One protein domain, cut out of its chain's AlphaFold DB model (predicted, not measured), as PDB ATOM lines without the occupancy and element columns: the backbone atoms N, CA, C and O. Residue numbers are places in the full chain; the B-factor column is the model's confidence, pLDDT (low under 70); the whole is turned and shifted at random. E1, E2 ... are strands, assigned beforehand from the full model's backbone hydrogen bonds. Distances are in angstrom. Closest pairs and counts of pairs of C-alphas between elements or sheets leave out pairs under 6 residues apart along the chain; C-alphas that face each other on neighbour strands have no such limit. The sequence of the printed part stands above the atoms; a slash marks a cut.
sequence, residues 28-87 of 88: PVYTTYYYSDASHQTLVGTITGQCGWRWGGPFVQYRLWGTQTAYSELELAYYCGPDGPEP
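Overview. This is residues 28 to 87 of the 88 residues of an uncharacterized protein of Lysobacter sp. (UniProt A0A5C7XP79). A long, narrow, strongly twisted sheet folds back on itself into two leaves that face each other, E3 E2 and E4 E5, with E1 as the hinge. E1 E2 E3 make a meander, each strand the antiparallel neighbour of the one before, and E4 beside E1 completes a Greek key. The 60 printed residues, class all strand, have five strands, antiparallel in the order E3 E2 E1 E4 E5; the whole is loose, radius of gyration of the C-alphas 13.4 A, spans 41 by 20 by 10 A.

Arrangement. E1, residues 28 to 35, forms a hairpin with E2, residues 43 to 54; N 32 and O 47 are 2.8 A apart. E2 forms a hairpin with E3, residues 57 to 62; N 52 and O 59, 2.9 A. E4, residues 71 to 81, is antiparallel to E1; N 31 and O 75, 2.8 A. E4 bends by 51 degrees at residue 78 and forms a hairpin with E5, residues 84 to 86; N 79 and O 86, 2.8 A.

Along the chain. E2 measures 32.4 A, E4 29.5 A. E1 begins at C-alpha 28 (51.165, 81.693, 168.978); E5 ends at C-alpha 86 (60.031, 79.483, 171.595).

Size, cuts and confidence. The printed part has no cut and no long link. Residues 64 to 69 have pLDDT under 70.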
ATOM      1  N   PRO A  28      50.677  80.319 168.998       87.00
ATOM      2  CA  PRO A  28      51.165  81.693 168.978       87.00
ATOM      3  C   PRO A  28      50.662  82.457 170.207       87.00
ATOM      4  O   PRO A  28      49.467  82.453 170.523       87.00
ATOM      5  N   VAL A  29      51.581  83.122 170.899       88.00
ATOM      6  CA  VAL A  29      51.297  83.973 172.053       88.00
ATOM      7  C   VAL A  29      51.420  85.423 171.634       88.00
ATOM      8  O   VAL A  29      52.468  85.850 171.156       88.00
ATOM      9  N   TYR A  30      50.355  86.189 171.853       87.69
ATOM     10  CA  TYR A  30      50.316  87.606 171.516       87.69
ATOM     11  C   TYR A  30      50.442  88.484 172.764       87.69
ATOM     12  O   TYR A  30      49.973  88.127 173.852       87.69
ATOM     13  N   THR A  31      51.047  89.652 172.579       89.12
ATOM     14  CA  THR A  31      50.933  90.790 173.486       89.12
ATOM     15  C   THR A  31      49.891  91.746 172.928       89.12
ATOM     16  O   THR A  31      50.011  92.219 171.801       89.12
ATOM     17  N   THR A  32      48.877  92.047 173.730       89.31
ATOM     18  CA  THR A  32      47.943  93.136 173.464       89.31
ATOM     19  C   THR A  32      48.460  94.406 174.123       89.31
ATOM     20  O   THR A  32      48.598  94.447 175.347       89.31
ATOM     21  N   TYR A  33      48.701  95.448 173.339       88.56
ATOM     22  CA  TYR A  33      49.009  96.790 173.828       88.56
ATOM     23  C   TYR A  33      47.736  97.623 173.841       88.56
ATOM     24  O   TYR A  33      46.985  97.602 172.871       88.56
ATOM     25  N   TYR A  34      47.495  98.347 174.929       88.44
ATOM     26  CA  TYR A  34      46.358  99.250 175.084       88.44
ATOM     27  C   TYR A  34      46.843 100.690 175.083       88.44
ATOM     28  O   TYR A  34      47.740 101.039 175.850       88.44
ATOM     29  N   TYR A  35      46.202 101.537 174.288       87.56
ATOM     30  CA  TYR A  35      46.506 102.956 174.158       87.56
ATOM     31  C   TYR A  35      45.335 103.822 174.624       87.56
ATOM     32  O   TYR A  35      44.172 103.415 174.555       87.56
ATOM     33  N   SER A  36      45.639 105.034 175.095       88.56
ATOM     34  CA  SER A  36      44.625 105.999 175.553       88.56
ATOM     35  C   SER A  36      43.637 106.404 174.461       88.56
ATOM     36  O   SER A  36      42.497 106.752 174.763       88.56
ATOM     37  N   ASP A  37      44.075 106.382 173.204       87.31
ATOM     38  CA  ASP A  37      43.345 106.871 172.042       87.31
ATOM     39  C   ASP A  37      43.837 106.196 170.742       87.31
ATOM     40  O   ASP A  37      44.808 105.434 170.738       87.31
ATOM     41  N   ALA A  38      43.156 106.495 169.633       87.00
ATOM     42  CA  ALA A  38      43.412 105.918 168.312       87.00
ATOM     43  C   ALA A  38      44.743 106.346 167.668       87.00
ATOM     44  O   ALA A  38      45.087 105.838 166.604       87.00
ATOM     45  N   SER A  39      45.466 107.314 168.241       90.44
ATOM     46  CA  SER A  39      46.769 107.738 167.718       90.44
ATOM     47  C   SER A  39      47.906 106.800 168.127       90.44
ATOM     48  O   SER A  39      49.011 106.936 167.607       90.44
ATOM     49  N   HIS A  40      47.647 105.879 169.065       87.25
ATOM     50  CA  HIS A  40      48.602 104.898 169.591       87.25
ATOM     51  C   HIS A  40      49.908 105.515 170.138       87.25
ATOM     52  O   HIS A  40      50.949 104.866 170.169       87.25
ATOM     53  N   GLN A  41      49.876 106.772 170.605       89.94
ATOM     54  CA  GLN A  41      51.070 107.448 171.138       89.94
ATOM     55  C   GLN A  41      51.317 107.205 172.629       89.94
ATOM     56  O   GLN A  41      52.459 107.265 173.080       89.94
ATOM     57  N   THR A  42      50.263 106.943 173.408       88.25
ATOM     58  CA  THR A  42      50.376 106.769 174.864       88.25
ATOM     59  C   THR A  42      49.897 105.384 175.269       88.25
ATOM     60  O   THR A  42      48.697 105.106 175.250       88.25
ATOM     61  N   LEU A  43      50.844 104.521 175.643       87.06
ATOM     62  CA  LEU A  43      50.574 103.180 176.156       87.06
ATOM     63  C   LEU A  43      50.010 103.265 177.581       87.06
ATOM     64  O   LEU A  43      50.634 103.837 178.474       87.06
ATOM     65  N   VAL A  44      48.839 102.672 177.801       87.81
ATOM     66  CA  VAL A  44      48.129 102.658 179.092       87.81
ATOM     67  C   VAL A  44      48.024 101.263 179.709       87.81
ATOM     68  O   VAL A  44      47.597 101.130 180.854       87.81
ATOM     69  N   GLY A  45      48.427 100.218 178.987       84.25
ATOM     70  CA  GLY A  45      48.477  98.864 179.526       84.25
ATOM     71  C   GLY A  45      48.965  97.835 178.518       84.25
ATOM     72  O   GLY A  45      48.982  98.082 177.315       84.25
ATOM     73  N   THR A  46      49.343  96.663 179.020       87.12
ATOM     74  CA  THR A  46      49.791  95.524 178.210       87.12
ATOM     75  C   THR A  46      49.270  94.222 178.797       87.12
ATOM     76  O   THR A  46      49.313  94.033 180.017       87.12
ATOM     77  N   ILE A  47      48.833  93.300 177.944       87.31
ATOM     78  CA  ILE A  47      48.442  91.942 178.324       87.31
ATOM     79  C   ILE A  47      49.232  90.969 177.458       87.31
ATOM     80  O   ILE A  47      49.005  90.898 176.257       87.31
ATOM     81  N   THR A  48      50.115  90.187 178.068       87.25
ATOM     82  CA  THR A  48      50.857  89.124 177.379       87.25
ATOM     83  C   THR A  48      50.417  87.774 177.924       87.25
ATOM     84  O   THR A  48      50.292  87.594 179.140       87.25
ATOM     85  N   GLY A  49      50.147  86.826 177.027       86.38
ATOM     86  CA  GLY A  49      49.870  85.447 177.422       86.38
ATOM     87  C   GLY A  49      51.091  84.806 178.083       86.38
ATOM     88  O   GLY A  49      52.224  85.122 177.746       86.38
ATOM     89  N   GLN A  50      50.867  83.903 179.032       87.56
ATOM     90  CA  GLN A  50      51.910  83.060 179.613       87.56
ATOM     91  C   GLN A  50      51.759  81.637 179.089       87.56
ATOM     92  O   GLN A  50      50.655  81.090 179.078       87.56
ATOM     93  N   CYS A  51      52.872  81.046 178.661       88.75
ATOM     94  CA  CYS A  51      52.917  79.650 178.241       88.75
ATOM     95  C   CYS A  51      52.979  78.746 179.471       88.75
ATOM     96  O   CYS A  51      53.726  79.015 180.413       88.75
ATOM     97  N   GLY A  52      52.195  77.677 179.462       86.56
ATOM     98  CA  GLY A  52      52.199  76.660 180.499       86.56
ATOM     99  C   GLY A  52      51.945  75.272 179.929       86.56
ATOM    100  O   GLY A  52      51.654  75.106 178.746       86.56
ATOM    101  N   TRP A  53      52.014  74.268 180.805       85.75
ATOM    102  CA  TRP A  53      51.728  72.874 180.473       85.75
ATOM    103  C   TRP A  53      50.527  72.343 181.256       85.75
ATOM    104  O   TRP A  53      50.519  72.385 182.490       85.75
ATOM    105  N   ARG A  54      49.492  71.847 180.569       80.69
ATOM    106  CA  ARG A  54      48.309  71.266 181.223       80.69
ATOM    107  C   ARG A  54      47.706  70.172 180.353       80.69
ATOM    108  O   ARG A  54      47.585  70.335 179.149       80.69
ATOM    109  N   TRP A  55      47.298  69.065 180.977       80.62
ATOM    110  CA  TRP A  55      46.652  67.927 180.301       80.62
ATOM    111  C   TRP A  55      47.458  67.321 179.138       80.62
ATOM    112  O   TRP A  55      46.876  66.809 178.189       80.62
ATOM    113  N   GLY A  56      48.792  67.353 179.219       79.00
ATOM    114  CA  GLY A  56      49.660  66.733 178.213       79.00
ATOM    115  C   GLY A  56      49.895  67.570 176.955       79.00
ATOM    116  O   GLY A  56      50.375  67.016 175.972       79.00
ATOM    117  N   GLY A  57      49.588  68.870 176.978       80.94
ATOM    118  CA  GLY A  57      49.917  69.789 175.892       80.94
ATOM    119  C   GLY A  57      50.234  71.210 176.372       80.94
ATOM    120  O   GLY A  57      49.966  71.549 177.540       80.94
ATOM    121  N   PRO A  58      50.793  72.046 175.478       83.94
ATOM    122  CA  PRO A  58      51.020  73.452 175.759       83.94
ATOM    123  C   PRO A  58      49.677  74.177 175.853       83.94
ATOM    124  O   PRO A  58      48.717  73.863 175.149       83.94
ATOM    125  N   PHE A  59      49.592  75.165 176.732       83.25
ATOM    126  CA  PHE A  59      48.459  76.078 176.786       83.25
ATOM    127  C   PHE A  59      48.944  77.497 177.035       83.25
ATOM    128  O   PHE A  59      50.002  77.722 177.622       83.25
ATOM    129  N   VAL A  60      48.132  78.463 176.620       86.81
ATOM    130  CA  VAL A  60      48.404  79.881 176.836       86.81
ATOM    131  C   VAL A  60      47.344  80.429 177.775       86.81
ATOM    132  O   VAL A  60      46.148  80.332 177.498       86.81
ATOM    133  N   GLN A  61      47.770  80.998 178.899       84.56
ATOM    134  CA  GLN A  61      46.888  81.701 179.822       84.56
ATOM    135  C   GLN A  61      47.125  83.199 179.725       84.56
ATOM    136  O   GLN A  61      48.220  83.688 179.986       84.56
ATOM    137  N   TYR A  62      46.070  83.939 179.411       79.94
ATOM    138  CA  TYR A  62      46.102  85.393 179.440       79.94
ATOM    139  C   TYR A  62      45.654  85.872 180.816       79.94
ATOM    140  O   TYR A  62      44.579  85.504 181.297       79.94
ATOM    141  N   ARG A  63      46.478  86.696 181.462       73.44
ATOM    142  CA  ARG A  63      46.061  87.432 182.653       73.44
ATOM    143  C   ARG A  63      45.660  88.833 182.221       73.44
ATOM    144  O   ARG A  63      46.510  89.626 181.834       73.44
ATOM    145  N   LEU A  64      44.363  89.117 182.280       66.81
ATOM    146  CA  LEU A  64      43.855  90.428 181.905       66.81
ATOM    147  C   LEU A  64      44.180  91.449 183.003       66.81
ATOM    148  O   LEU A  64      43.764  91.282 184.151       66.81
ATOM    149  N   TRP A  65      44.901  92.506 182.644       63.16
ATOM    150  CA  TRP A  65      45.174  93.654 183.503       63.16
ATOM    151  C   TRP A  65      44.695  94.932 182.806       63.16
ATOM    152  O   TRP A  65      45.061  95.178 181.660       63.16
ATOM    153  N   GLY A  66      43.886  95.742 183.497       59.44
ATOM    154  CA  GLY A  66      43.395  97.033 182.996       59.44
ATOM    155  C   GLY A  66      41.987  97.008 182.387       59.44
ATOM    156  O   GLY A  66      41.226  96.052 182.550       59.44
ATOM    157  N   THR A  67      41.623  98.105 181.721       59.28
ATOM    158  CA  THR A  67      40.291  98.338 181.143       59.28
ATOM    159  C   THR A  67      40.301  98.000 179.652       59.28
ATOM    160  O   THR A  67      40.996  98.649 178.878       59.28
ATOM    161  N   GLN A  68      39.486  97.033 179.217       63.12
ATOM    162  CA  GLN A  68      39.374  96.628 177.799       63.12
ATOM    163  C   GLN A  68      38.675  97.667 176.896       63.12
ATOM    164  O   GLN A  68      38.346  97.376 175.753       63.12
ATOM    165  N   THR A  69      38.406  98.871 177.404       64.38
ATOM    166  CA  THR A  69      37.735  99.956 176.672       64.38
ATOM    167  C   THR A  69      38.703 100.862 175.904       64.38
ATOM    168  O   THR A  69      38.269 101.871 175.357       64.38
ATOM    169  N   ALA A  70      40.002 100.551 175.903       71.94
ATOM    170  CA  ALA A  70      41.039 101.309 175.201       71.94
ATOM    171  C   ALA A  70      41.248 100.800 173.760       71.94
ATOM    172  O   ALA A  70      40.861  99.682 173.425       71.94
ATOM    173  N   TYR A  71      41.897 101.614 172.923       81.56
ATOM    174  CA  TYR A  71      42.348 101.188 171.595       81.56
ATOM    175  C   TYR A  71      43.453 100.148 171.753       81.56
ATOM    176  O   TYR A  71      44.314 100.313 172.617       81.56
ATOM    177  N   SER A  72      43.418  99.071 170.968       86.25
ATOM    178  CA  SER A  72      44.312  97.935 171.185       86.25
ATOM    179  C   SER A  72      44.945  97.395 169.912       86.25
ATOM    180  O   SER A  72      44.259  97.230 168.905       86.25
ATOM    181  N   GLU A  73      46.215  97.013 170.014       88.81
ATOM    182  CA  GLU A  73      46.970  96.321 168.969       88.81
ATOM    183  C   GLU A  73      47.508  94.986 169.491       88.81
ATOM    184  O   GLU A  73      47.797  94.849 170.680       88.81
ATOM    185  N   LEU A  74      47.626  94.001 168.597       87.81
ATOM    186  CA  LEU A  74      48.165  92.672 168.884       87.81
ATOM    187  C   LEU A  74      49.517  92.518 168.189       87.81
ATOM    188  O   LEU A  74      49.604  92.651 166.971       87.81
ATOM    189  N   GLU A  75      50.546  92.176 168.954       88.06
ATOM    190  CA  GLU A  75      51.872  91.827 168.446       88.06
ATOM    191  C   GLU A  75      52.181  90.374 168.805       88.06
ATOM    192  O   GLU A  75      51.898  89.935 169.923       88.06
ATOM    193  N   LEU A  76      52.744  89.610 167.869       88.19
ATOM    194  CA  LEU A  76      53.229  88.265 168.173       88.19
ATOM    195  C   LEU A  76      54.439  88.381 169.104       88.19
ATOM    196  O   LEU A  76      55.417  89.034 168.764       88.19
ATOM    197  N   ALA A  77      54.362  87.754 170.276       88.75
ATOM    198  CA  ALA A  77      55.406  87.832 171.290       88.75
ATOM    199  C   ALA A  77      56.361  86.636 171.232       88.75
ATOM    200  O   ALA A  77      57.561  86.817 171.411       88.75
ATOM    201  N   TYR A  78      55.830  85.424 171.052       88.12
ATOM    202  CA  TYR A  78      56.572  84.160 170.963       88.12
ATOM    203  C   TYR A  78      55.599  83.007 170.644       88.12
ATOM    204  O   TYR A  78      54.382  83.199 170.616       88.12
ATOM    205  N   TYR A  79      56.111  81.795 170.438       88.44
ATOM    206  CA  TYR A  79      55.318  80.572 170.294       88.44
ATOM    207  C   TYR A  79      55.394  79.711 171.561       88.44
ATOM    208  O   TYR A  79      56.445  79.563 172.166       88.44
ATOM    209  N   CYS A  80      54.279  79.143 172.007       88.94
ATOM    210  CA  CYS A  80      54.238  78.187 173.113       88.94
ATOM    211  C   CYS A  80      54.258  76.771 172.536       88.94
ATOM    212  O   CYS A  80      53.223  76.265 172.097       88.94
ATOM    213  N   GLY A  81      55.448  76.179 172.484       85.88
ATOM    214  CA  GLY A  81      55.706  74.850 171.946       85.88
ATOM    215  C   GLY A  81      55.699  73.746 173.012       85.88
ATOM    216  O   GLY A  81      55.495  74.016 174.201       85.88
ATOM    217  N   PRO A  82      55.934  72.486 172.602       79.88
ATOM    218  CA  PRO A  82      55.997  71.331 173.501       79.88
ATOM    219  C   PRO A  82      57.071  71.468 174.591       79.88
ATOM    220  O   PRO A  82      56.871  71.007 175.713       79.88
ATOM    221  N   ASP A  83      58.172  72.152 174.278       81.00
ATOM    222  CA  ASP A  83      59.315  72.347 175.175       81.00
ATOM    223  C   ASP A  83      59.275  73.695 175.927       81.00
ATOM    224  O   ASP A  83      60.189  74.019 176.689       81.00
ATOM    225  N   GLY A  84      58.198  74.475 175.760       82.06
ATOM    226  CA  GLY A  84      57.997  75.773 176.405       82.06
ATOM    227  C   GLY A  84      57.976  76.961 175.429       82.06
ATOM    228  O   GLY A  84      57.609  76.795 174.267       82.06
ATOM    229  N   PRO A  85      58.289  78.186 175.898       86.69
ATOM    230  CA  PRO A  85      58.329  79.380 175.054       86.69
ATOM    231  C   PRO A  85      59.469  79.321 174.025       86.69
ATOM    232  O   PRO A  85      60.637  79.210 174.393       86.69
ATOM    233  N   GLU A  86      59.132  79.470 172.750       84.06
ATOM    234  CA  GLU A  86      60.031  79.483 171.595       84.06
ATOM    235  C   GLU A  86      59.974  80.860 170.904       84.06
ATOM    236  O   GLU A  86      58.891  81.437 170.789       84.06
ATOM    237  N   PRO A  87      61.102  81.420 170.436       79.50
ATOM    238  CA  PRO A  87      61.100  82.697 169.722       79.50
ATOM    239  C   PRO A  87      60.320  82.608 168.400       79.50
ATOM    240  O   PRO A  87      60.212  81.531 167.811       79.50
TER     241      PRO A  87